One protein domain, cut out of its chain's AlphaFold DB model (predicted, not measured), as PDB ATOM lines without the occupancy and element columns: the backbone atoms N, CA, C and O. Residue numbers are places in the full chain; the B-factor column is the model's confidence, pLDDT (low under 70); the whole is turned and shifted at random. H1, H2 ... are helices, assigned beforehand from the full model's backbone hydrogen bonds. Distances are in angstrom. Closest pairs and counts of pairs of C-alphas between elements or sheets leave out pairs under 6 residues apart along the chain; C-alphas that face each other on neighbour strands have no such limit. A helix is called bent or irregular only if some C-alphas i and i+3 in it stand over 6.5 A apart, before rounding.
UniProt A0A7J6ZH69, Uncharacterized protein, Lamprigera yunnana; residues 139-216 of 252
ATOM      1  N   ARG A 139     139.291 118.659 171.081       51.66
ATOM      2  CA  ARG A 139     139.879 119.793 170.346       51.66
ATOM      3  C   ARG A 139     140.083 119.487 168.875       51.66
ATOM      4  O   ARG A 139     139.694 120.310 168.069       51.66
ATOM      5  N   ASP A 140     140.656 118.345 168.504       55.34
ATOM      6  CA  ASP A 140     140.961 118.094 167.089       55.34
ATOM      7  C   ASP A 140     139.687 117.916 166.249       55.34
ATOM      8  O   ASP A 140     139.680 118.280 165.076       55.34
ATOM      9  N   GLU A 141     138.612 117.379 166.831       58.06
ATOM     10  CA  GLU A 141     137.314 117.236 166.161       58.06
ATOM     11  C   GLU A 141     136.519 118.544 166.195       58.06
ATOM     12  O   GLU A 141     136.153 119.029 165.132       58.06
ATOM     13  N   ILE A 142     136.405 119.218 167.348       59.62
ATOM     14  CA  ILE A 142     135.760 120.541 167.459       59.62
ATOM     15  C   ILE A 142     136.462 121.575 166.573       59.62
ATOM     16  O   ILE A 142     135.797 122.404 165.963       59.62
ATOM     17  N   VAL A 143     137.794 121.542 166.461       66.69
ATOM     18  CA  VAL A 143     138.551 122.439 165.574       66.69
ATOM     19  C   VAL A 143     138.288 122.105 164.112       66.69
ATOM     20  O   VAL A 143     138.097 123.028 163.326       66.69
ATOM     21  N   LYS A 144     138.237 120.823 163.727       71.38
ATOM     22  CA  LYS A 144     137.884 120.423 162.353       71.38
ATOM     23  C   LYS A 144     136.452 120.809 161.999       71.38
ATOM     24  O   LYS A 144     136.209 121.278 160.891       71.38
ATOM     25  N   ASP A 145     135.528 120.642 162.929       77.19
ATOM     26  CA  ASP A 145     134.114 120.959 162.762       77.19
ATOM     27  C   ASP A 145     133.884 122.469 162.713       77.19
ATOM     28  O   ASP A 145     133.215 122.980 161.811       77.19
ATOM     29  N   TRP A 146     134.536 123.213 163.605       75.31
ATOM     30  CA  TRP A 146     134.558 124.669 163.558       75.31
ATOM     31  C   TRP A 146     135.197 125.181 162.268       75.31
ATOM     32  O   TRP A 146     134.654 126.089 161.645       75.31
ATOM     33  N   ASP A 147     136.318 124.611 161.824       82.25
ATOM     34  CA  ASP A 147     136.972 124.981 160.565       82.25
ATOM     35  C   ASP A 147     136.059 124.706 159.362       82.25
ATOM     36  O   ASP A 147     135.841 125.580 158.519       82.25
ATOM     37  N   LYS A 148     135.418 123.534 159.326       83.62
ATOM     38  CA  LYS A 148     134.459 123.148 158.283       83.62
ATOM     39  C   LYS A 148     133.339 124.176 158.124       83.62
ATOM     40  O   LYS A 148     132.981 124.512 156.996       83.62
ATOM     41  N   VAL A 149     132.808 124.697 159.228       83.06
ATOM     42  CA  VAL A 149     131.696 125.659 159.212       83.06
ATOM     43  C   VAL A 149     132.188 127.091 158.984       83.06
ATOM     44  O   VAL A 149     131.624 127.832 158.175       83.06
ATOM     45  N   SER A 150     133.232 127.503 159.701       83.81
ATOM     46  CA  SER A 150     133.684 128.896 159.737       83.81
ATOM     47  C   SER A 150     134.546 129.281 158.536       83.81
ATOM     48  O   SER A 150     134.531 130.451 158.152       83.81
ATOM     49  N   SER A 151     135.250 128.333 157.900       87.44
ATOM     50  CA  SER A 151     136.197 128.576 156.791       87.44
ATOM     51  C   SER A 151     135.616 129.420 155.659       87.44
ATOM     52  O   SER A 151     136.310 130.283 155.117       87.44
ATOM     53  N   LYS A 152     134.327 129.245 155.349       89.62
ATOM     54  CA  LYS A 152     133.615 130.026 154.328       89.62
ATOM     55  C   LYS A 152     133.574 131.529 154.637       89.62
ATOM     56  O   LYS A 152     133.511 132.333 153.711       89.62
ATOM     57  N   TYR A 153     133.612 131.900 155.913       92.62
ATOM     58  CA  TYR A 153     133.451 133.275 156.388       92.62
ATOM     59  C   TYR A 153     134.766 133.909 156.855       92.62
ATOM     60  O   TYR A 153     134.845 135.132 156.955       92.62
ATOM     61  N   LYS A 154     135.821 133.114 157.097       91.12
ATOM     62  CA  LYS A 154     137.095 133.609 157.650       91.12
ATOM     63  C   LYS A 154     137.722 134.720 156.820       91.12
ATOM     64  O   LYS A 154     138.016 135.776 157.363       91.12
ATOM     65  N   ILE A 155     137.895 134.514 155.511       93.06
ATOM     66  CA  ILE A 155     138.576 135.485 154.631       93.06
ATOM     67  C   ILE A 155     137.848 136.836 154.640       93.06
ATOM     68  O   ILE A 155     138.477 137.892 154.705       93.06
ATOM     69  N   GLU A 156     136.516 136.806 154.588       95.75
ATOM     70  CA  GLU A 156     135.698 138.015 154.622       95.75
ATOM     71  C   GLU A 156     135.778 138.701 155.988       95.75
ATOM     72  O   GLU A 156     136.072 139.894 156.049       95.75
ATOM     73  N   CYS A 157     135.636 137.946 157.080       94.75
ATOM     74  CA  CYS A 157     135.703 138.490 158.432       94.75
ATOM     75  C   CYS A 157     137.094 139.016 158.807       94.75
ATOM     76  O   CYS A 157     137.189 140.029 159.502       94.75
ATOM     77  N   ILE A 158     138.178 138.397 158.329       94.94
ATOM     78  CA  ILE A 158     139.544 138.920 158.498       94.94
ATOM     79  C   ILE A 158     139.659 140.280 157.814       94.94
ATOM     80  O   ILE A 158     140.095 141.261 158.421       94.94
ATOM     81  N   LYS A 159     139.194 140.367 156.564       95.81
ATOM     82  CA  LYS A 159     139.223 141.602 155.778       95.81
ATOM     83  C   LYS A 159     138.353 142.708 156.382       95.81
ATOM     84  O   LYS A 159     138.765 143.865 156.359       95.81
ATOM     85  N   GLU A 160     137.168 142.376 156.886       95.56
ATOM     86  CA  GLU A 160     136.234 143.342 157.476       95.56
ATOM     87  C   GLU A 160     136.763 143.916 158.793       95.56
ATOM     88  O   GLU A 160     136.653 145.115 159.046       95.56
ATOM     89  N   THR A 161     137.348 143.065 159.633       95.38
ATOM     90  CA  THR A 161     137.692 143.432 161.013       95.38
ATOM     91  C   THR A 161     139.137 143.881 161.182       95.38
ATOM     92  O   THR A 161     139.462 144.518 162.185       95.38
ATOM     93  N   GLY A 162     140.008 143.565 160.217       94.44
ATOM     94  CA  GLY A 162     141.437 143.856 160.299       94.44
ATOM     95  C   GLY A 162     142.129 143.117 161.448       94.44
ATOM     96  O   GLY A 162     143.114 143.621 161.991       94.44
ATOM     97  N   VAL A 163     141.587 141.973 161.880       94.50
ATOM     98  CA  VAL A 163     142.296 141.045 162.774       94.50
ATOM     99  C   VAL A 163     143.538 140.510 162.052       94.50
ATOM    100  O   VAL A 163     143.530 140.365 160.828       94.50
ATOM    101  N   ASN A 164     144.618 140.251 162.790       93.31
ATOM    102  CA  ASN A 164     145.783 139.587 162.217       93.31
ATOM    103  C   ASN A 164     145.380 138.166 161.785       93.31
ATOM    104  O   ASN A 164     144.714 137.462 162.541       93.31
ATOM    105  N   GLU A 165     145.754 137.767 160.571       90.81
ATOM    106  CA  GLU A 165     145.461 136.437 160.031       90.81
ATOM    107  C   GLU A 165     146.050 135.324 160.905       90.81
ATOM    108  O   GLU A 165     145.358 134.343 161.171       90.81
ATOM    109  N   ASP A 166     147.262 135.512 161.434       87.00
ATOM    110  CA  ASP A 166     147.898 134.560 162.345       87.00
ATOM    111  C   ASP A 166     147.071 134.394 163.626       87.00
ATOM    112  O   ASP A 166     146.803 133.270 164.035       87.00
ATOM    113  N   ASP A 167     146.560 135.488 164.200       83.25
ATOM    114  CA  ASP A 167     145.711 135.424 165.397       83.25
ATOM    115  C   ASP A 167     144.350 134.767 165.109       83.25
ATOM    116  O   ASP A 167     143.782 134.104 165.976       83.25
ATOM    117  N   ALA A 168     143.813 134.944 163.897       83.25
ATOM    118  CA  ALA A 168     142.577 134.301 163.451       83.25
ATOM    119  C   ALA A 168     142.763 132.785 163.257       83.25
ATOM    120  O   ALA A 168     141.866 132.015 163.600       83.25
ATOM    121  N   ILE A 169     143.926 132.369 162.746       79.81
ATOM    122  CA  ILE A 169     144.338 130.966 162.591       79.81
ATOM    123  C   ILE A 169     144.685 130.345 163.952       79.81
ATOM    124  O   ILE A 169     144.431 129.163 164.186       79.81
ATOM    125  N   ASP A 170     145.263 131.114 164.871       74.25
ATOM    126  CA  ASP A 170     145.716 130.607 166.164       74.25
ATOM    127  C   ASP A 170     144.554 130.216 167.083       74.25
ATOM    128  O   ASP A 170     144.700 129.272 167.860       74.25
ATOM    129  N   ILE A 171     143.362 130.808 166.936       69.12
ATOM    130  CA  ILE A 171     142.140 130.338 167.629       69.12
ATOM    131  C   ILE A 171     141.950 128.834 167.437       69.12
ATOM    132  O   ILE A 171     141.641 128.113 168.383       69.12
ATOM    133  N   GLU A 172     142.178 128.356 166.217       63.97
ATOM    134  CA  GLU A 172     141.963 126.962 165.832       63.97
ATOM    135  C   GLU A 172     143.034 126.043 166.406       63.97
ATOM    136  O   GLU A 172     142.784 124.873 166.669       63.97
ATOM    137  N   LYS A 173     144.238 126.557 166.648       64.62
ATOM    138  CA  LYS A 173     145.353 125.741 167.138       64.62
ATOM    139  C   LYS A 173     145.418 125.716 168.657       64.62
ATOM    140  O   LYS A 173     145.640 124.665 169.263       64.62
ATOM    141  N   ILE A 174     145.254 126.878 169.280       59.34
ATOM    142  CA  ILE A 174     145.537 127.072 170.701       59.34
ATOM    143  C   ILE A 174     144.294 127.381 171.539       59.34
ATOM    144  O   ILE A 174     144.425 127.380 172.761       59.34
ATOM    145  N   LEU A 175     143.112 127.597 170.929       62.09
ATOM    146  CA  LEU A 175     141.877 128.025 171.620       62.09
ATOM    147  C   LEU A 175     142.116 129.217 172.560       62.09
ATOM    148  O   LEU A 175     141.486 129.368 173.606       62.09
ATOM    149  N   SER A 176     143.068 130.067 172.183       67.06
ATOM    150  CA  SER A 176     143.341 131.318 172.863       67.06
ATOM    151  C   SER A 176     142.439 132.377 172.250       67.06
ATOM    152  O   SER A 176     142.374 132.499 171.027       67.06
ATOM    153  N   PHE A 177     141.742 133.133 173.095       75.56
ATOM    154  CA  PHE A 177     140.892 134.242 172.672       75.56
ATOM    155  C   PHE A 177     141.539 135.548 173.138       75.56
ATOM    156  O   PHE A 177     141.289 135.981 174.267       75.56
ATOM    157  N   PRO A 178     142.407 136.169 172.317       75.25
ATOM    158  CA  PRO A 178     142.980 137.465 172.633       75.25
ATOM    159  C   PRO A 178     141.906 138.502 172.987       75.25
ATOM    160  O   PRO A 178     140.896 138.646 172.299       75.25
ATOM    161  N   ASP A 179     142.146 139.288 174.036       77.06
ATOM    162  CA  ASP A 179     141.164 140.254 174.549       77.06
ATOM    163  C   ASP A 179     141.157 141.604 173.794       77.06
ATOM    164  O   ASP A 179     140.652 142.618 174.283       77.06
ATOM    165  N   TYR A 180     141.720 141.662 172.584       84.31
ATOM    166  CA  TYR A 180     141.797 142.906 171.816       84.31
ATOM    167  C   TYR A 180     140.587 143.111 170.887       84.31
ATOM    168  O   TYR A 180     139.898 142.179 170.468       84.31
ATOM    169  N   GLN A 181     140.303 144.376 170.559       88.50
ATOM    170  CA  GLN A 181     139.039 144.779 169.930       88.50
ATOM    171  C   GLN A 181     138.791 144.144 168.552       88.50
ATOM    172  O   GLN A 181     137.677 143.691 168.291       88.50
ATOM    173  N   ASN A 182     139.805 144.082 167.682       88.50
ATOM    174  CA  ASN A 182     139.654 143.511 166.336       88.50
ATOM    175  C   ASN A 182     139.288 142.023 166.389       88.50
ATOM    176  O   ASN A 182     138.450 141.573 165.614       88.50
ATOM    177  N   PHE A 183     139.836 141.281 167.352       87.19
ATOM    178  CA  PHE A 183     139.514 139.875 167.558       87.19
ATOM    179  C   PHE A 183     138.066 139.668 168.020       87.19
ATOM    180  O   PHE A 183     137.340 138.841 167.472       87.19
ATOM    181  N   LYS A 184     137.589 140.485 168.967       85.62
ATOM    182  CA  LYS A 184     136.173 140.480 169.380       85.62
ATOM    183  C   LYS A 184     135.241 140.773 168.201       85.62
ATOM    184  O   LYS A 184     134.198 140.136 168.063       85.62
ATOM    185  N   CYS A 185     135.623 141.715 167.334       89.62
ATOM    186  CA  CYS A 185     134.894 141.994 166.097       89.62
ATOM    187  C   CYS A 185     134.927 140.802 165.128       89.62
ATOM    188  O   CYS A 185     133.898 140.500 164.529       89.62
ATOM    189  N   TYR A 186     136.060 140.102 165.004       92.38
ATOM    190  CA  TYR A 186     136.210 138.908 164.165       92.38
ATOM    191  C   TYR A 186     135.273 137.774 164.594       92.38
ATOM    192  O   TYR A 186     134.491 137.288 163.777       92.38
ATOM    193  N   ILE A 187     135.253 137.429 165.886       89.19
ATOM    194  CA  ILE A 187     134.323 136.427 166.435       89.19
ATOM    195  C   ILE A 187     132.870 136.826 166.171       89.19
ATOM    196  O   ILE A 187     132.072 136.011 165.705       89.19
ATOM    197  N   LYS A 188     132.528 138.098 166.404       87.94
ATOM    198  CA  LYS A 188     131.185 138.615 166.126       87.94
ATOM    199  C   LYS A 188     130.816 138.476 164.645       87.94
ATOM    200  O   LYS A 188     129.699 138.064 164.348       87.94
ATOM    201  N   CYS A 189     131.736 138.788 163.732       93.00
ATOM    202  CA  CYS A 189     131.527 138.643 162.292       93.00
ATOM    203  C   CYS A 189     131.250 137.186 161.902       93.00
ATOM    204  O   CYS A 189     130.284 136.918 161.185       93.00
ATOM    205  N   LEU A 190     132.033 136.232 162.423       91.12
ATOM    206  CA  LEU A 190     131.800 134.805 162.187       91.12
ATOM    207  C   LEU A 190     130.407 134.389 162.673       91.12
ATOM    208  O   LEU A 190     129.642 133.787 161.924       91.12
ATOM    209  N   GLN A 191     130.041 134.766 163.899       89.12
ATOM    210  CA  GLN A 191     128.733 134.438 164.474       89.12
ATOM    211  C   GLN A 191     127.569 135.054 163.686       89.12
ATOM    212  O   GLN A 191     126.513 134.435 163.573       89.12
ATOM    213  N   GLN A 192     127.746 136.254 163.128       91.38
ATOM    214  CA  GLN A 192     126.729 136.906 162.301       91.38
ATOM    215  C   GLN A 192     126.577 136.244 160.930       91.38
ATOM    216  O   GLN A 192     125.452 136.004 160.495       91.38
ATOM    217  N   ASN A 193     127.684 135.883 160.282       93.38
ATOM    218  CA  ASN A 193     127.658 135.209 158.983       93.38
ATOM    219  C   ASN A 193     127.161 133.757 159.061       93.38
ATOM    220  O   ASN A 193     126.518 133.275 158.131       93.38
ATOM    221  N   MET A 194     127.371 133.084 160.195       90.12
ATOM    222  CA  MET A 194     126.758 131.785 160.499       90.12
ATOM    223  C   MET A 194     125.298 131.903 160.957       90.12
ATOM    224  O   MET A 194     124.677 130.904 161.303       90.12
ATOM    225  N   ASN A 195     124.739 133.119 160.991       92.62
ATOM    226  CA  ASN A 195     123.400 133.417 161.497       92.62
ATOM    227  C   ASN A 195     123.180 133.035 162.974       92.62
ATOM    228  O   ASN A 195     122.052 133.121 163.444       92.62
ATOM    229  N   CYS A 196     124.229 132.671 163.722       85.06
ATOM    230  CA  CYS A 196     124.181 132.361 165.153       85.06
ATOM    231  C   CYS A 196     123.934 133.608 166.008       85.06
ATOM    232  O   CYS A 196     123.422 133.496 167.116       85.06
ATOM    233  N   LEU A 197     124.292 134.795 165.513       89.12
ATOM    234  CA  LEU A 197     124.111 136.076 166.189       89.12
ATOM    235  C   LEU A 197     123.478 137.081 165.224       89.12
ATOM    236  O   LEU A 197     123.955 137.269 164.114       89.12
ATOM    237  N   ASN A 198     122.420 137.776 165.631       90.12
ATOM    238  CA  ASN A 198     121.819 138.803 164.779       90.12
ATOM    239  C   ASN A 198     122.506 140.177 164.928       90.12
ATOM    240  O   ASN A 198     123.406 140.389 165.746       90.12
ATOM    241  N   THR A 199     122.064 141.168 164.149       89.56
ATOM    242  CA  THR A 199     122.626 142.535 164.163       89.56
ATOM    243  C   THR A 199     122.437 143.275 165.489       89.56
ATOM    244  O   THR A 199     123.171 144.222 165.771       89.56
ATOM    245  N   LYS A 200     121.492 142.833 166.326       89.38
ATOM    246  CA  LYS A 200     121.239 143.381 167.667       89.38
ATOM    247  C   LYS A 200     122.074 142.700 168.753       89.38
ATOM    248  O   LYS A 200     122.009 143.130 169.898       89.38
ATOM    249  N   GLY A 201     122.850 141.673 168.404       82.25
ATOM    250  CA  GLY A 201     123.653 140.906 169.354       82.25
ATOM    251  C   GLY A 201     122.867 139.842 170.121       82.25
ATOM    252  O   GLY A 201     123.337 139.398 171.161       82.25
ATOM    253  N   ASN A 202     121.692 139.426 169.632       88.12
ATOM    254  CA  ASN A 202     120.973 138.292 170.217       88.12
ATOM    255  C   ASN A 202     121.317 137.011 169.457       88.12
ATOM    256  O   ASN A 202     121.381 137.031 168.224       88.12
ATOM    257  N   PHE A 203     121.476 135.910 170.187       86.06
ATOM    258  CA  PHE A 203     121.696 134.600 169.589       86.06
ATOM    259  C   PHE A 203     120.447 134.090 168.861       86.06
ATOM    260  O   PHE A 203     119.316 134.318 169.299       86.06
ATOM    261  N   ASN A 204     120.662 133.410 167.740       86.94
ATOM    262  CA  ASN A 204     119.642 132.686 166.998       86.94
ATOM    263  C   ASN A 204     119.737 131.205 167.366       86.94
ATOM    264  O   ASN A 204     120.515 130.459 166.777       86.94
ATOM    265  N   GLU A 205     118.954 130.803 168.364       85.19
ATOM    266  CA  GLU A 205     118.957 129.437 168.898       85.19
ATOM    267  C   GLU A 205     118.721 128.389 167.801       85.19
ATOM    268  O   GLU A 205     119.430 127.394 167.758       85.19
ATOM    269  N   GLN A 206     117.808 128.655 166.861       86.06
ATOM    270  CA  GLN A 206     117.509 127.725 165.772       86.06
ATOM    271  C   GLN A 206     118.710 127.521 164.838       86.06
ATOM    272  O   GLN A 206     119.010 126.395 164.467       86.06
ATOM    273  N   ALA A 207     119.422 128.593 164.476       87.00
ATOM    274  CA  ALA A 207     120.615 128.467 163.634       87.00
ATOM    275  C   ALA A 207     121.744 127.706 164.346       87.00
ATOM    276  O   ALA A 207     122.546 127.048 163.696       87.00
ATOM    277  N   ILE A 208     121.812 127.796 165.677       82.12
ATOM    278  CA  ILE A 208     122.771 127.036 166.484       82.12
ATOM    279  C   ILE A 208     122.373 125.553 166.525       82.12
ATOM    280  O   ILE A 208     123.233 124.709 166.312       82.12
ATOM    281  N   GLU A 209     121.090 125.233 166.726       81.88
ATOM    282  CA  GLU A 209     120.546 123.862 166.656       81.88
ATOM    283  C   GLU A 209     120.806 123.207 165.289       81.88
ATOM    284  O   GLU A 209     121.314 122.089 165.223       81.88
ATOM    285  N   GLU A 210     120.528 123.922 164.196       85.31
ATOM    286  CA  GLU A 210     120.821 123.466 162.829       85.31
ATOM    287  C   GLU A 210     122.322 123.219 162.634       85.31
ATOM    288  O   GLU A 210     122.717 122.217 162.040       85.31
ATOM    289  N   LEU A 211     123.163 124.090 163.198       82.81
ATOM    290  CA  LEU A 211     124.606 123.944 163.111       82.81
ATOM    291  C   LEU A 211     125.124 122.715 163.868       82.81
ATOM    292  O   LEU A 211     125.974 122.000 163.348       82.81
ATOM    293  N   ILE A 212     124.609 122.444 165.070       77.38
ATOM    294  CA  ILE A 212     124.946 121.244 165.855       77.38
ATOM    295  C   ILE A 212     124.575 119.978 165.081       77.38
ATOM    296  O   ILE A 212     125.380 119.051 164.982       77.38
ATOM    297  N   ALA A 213     123.372 119.959 164.501       83.62
ATOM    298  CA  ALA A 213     122.886 118.828 163.722       83.62
ATOM    299  C   ALA A 213     123.762 118.567 162.483       83.62
ATOM    300  O   ALA A 213     124.093 117.416 162.198       83.62
ATOM    301  N   ASP A 214     124.199 119.619 161.785       82.50
ATOM    302  CA  ASP A 214     125.100 119.522 160.625       82.50
ATOM    303  C   ASP A 214     126.511 119.018 160.985       82.50
ATOM    304  O   ASP A 214     127.228 118.471 160.132       82.50
ATOM    305  N   LEU A 215     126.924 119.202 162.242       77.81
ATOM    306  CA  LEU A 215     128.169 118.665 162.786       77.81
ATOM    307  C   LEU A 215     128.039 117.201 163.231       77.81
ATOM    308  O   LEU A 215     129.056 116.548 163.433       77.81
ATOM    309  N   GLY A 216     126.822 116.652 163.313       78.31
ATOM    310  CA  GLY A 216     126.599 115.267 163.734       78.31
ATOM    311  C   GLY A 216     126.936 115.023 165.206       78.31
ATOM    312  O   GLY A 216     127.320 113.914 165.567       78.31
TER     313      GLY A 216
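AT A GLANCE: This is residues 139 to 216 of the 252 residues of an uncharacterized protein of Lamprigera yunnana (UniProt A0A7J6ZH69). A long kinked helix, H1, makes an angled core; H2 folds back beside it as the second half of a helical hairpin, and H3 crosses these two at a wide angle. H4 lies on the other side of H1 from H2, set off from these three helices at the end of a long loop, and only its far end comes near H1. The printed part has 78 residues with four named helices, in the order H1, H2, H3, H4, and no named strand; the class is all helix. The whole is compact, with a radius of gyration of the C-alphas of 12.3 A, and the C-alphas span 32 by 31 by 20 A along their three main axes.

IN THESE COORDINATES: The longest helix is H1, residues 139 to 161, which measures 25.5 A from first to last C-alpha. It begins with C-alpha 139 at (139.879, 119.793, 170.346) and ends with C-alpha 161 at (137.692, 143.432, 161.013). H1 is irregular: C-alphas 152 and 155 are 7.4 A apart, where about 5 A is the distance in a regular helix. It has a kink of 72 degrees near residue 152. H3, residues 181 to 193, is 18.5 A long, and its C-alpha 181 stands at (139.039, 144.779, 169.930). H2, residues 165 to 174, is 14.2 A long. H4, residues 205 to 215, is 15.4 A long and ends with C-alpha 215 at (128.169, 118.665, 162.786).

HOW THE PARTS SIT: H1 touches H3 with 13 pairs of C-alphas within 8 A. Their closest C-alphas are those of Thr 161 and Asn 182, 5.7 A apart. The line of H1 is a rough one, and it stands about perpendicular to that of H3, at 75 degrees. H1 also touches H2, with 5 pairs of C-alphas within 8 A; the closest are those of Val 143 and Glu 172, 5.7 A apart. H1 and H2 form a helical hairpin, running opposite ways at a shallow tilt of 15 degrees. H2 and H3 only just touch, with 3 pairs of C-alphas within 8 A, and H3 does so with residues 183 to 186 alone. The closest C-alphas of these two are those of Ala 168 and Phe 183, 7.6 A apart, and their lines are about perpendicular, at 77 degrees. Of these three touching pairs one is at a shallow tilt, and the helix packing is mostly crossed, but only just. H4 touches no helix. It is close to H1 but not clearly touching, with 1 pair of C-alphas within 8 A, those of Asp 145 and Leu 215 at 6.4 A. H1 and H4 run opposite ways at a steep tilt of 56 degrees. H4 is apart from H2 and also from H3. In the backbones of H3 and H4 every O i to N i+4 pair is within hydrogen-bond range, while H1 has 15 of 19 such pairs within range and H2 has 4 of 6.

THE WHOLE: The two C-alphas farthest apart are those of Gln 181 and Gly 216, at 32.6 A, while the first and last printed C-alphas, of Arg 139 and Gly 216, are 15.5 A apart. The printed part has no cut. The link from H1 to H2 is tight, with 3 residues, and that from H2 to H3 is short, with 6. The link from H3 to H4 is long, with 11 residues. The mean pLDDT of the printed part is 83.1. The model's confidence is low, under 70, at 11 residues, namely residues 139 to 143 and 171 to 176.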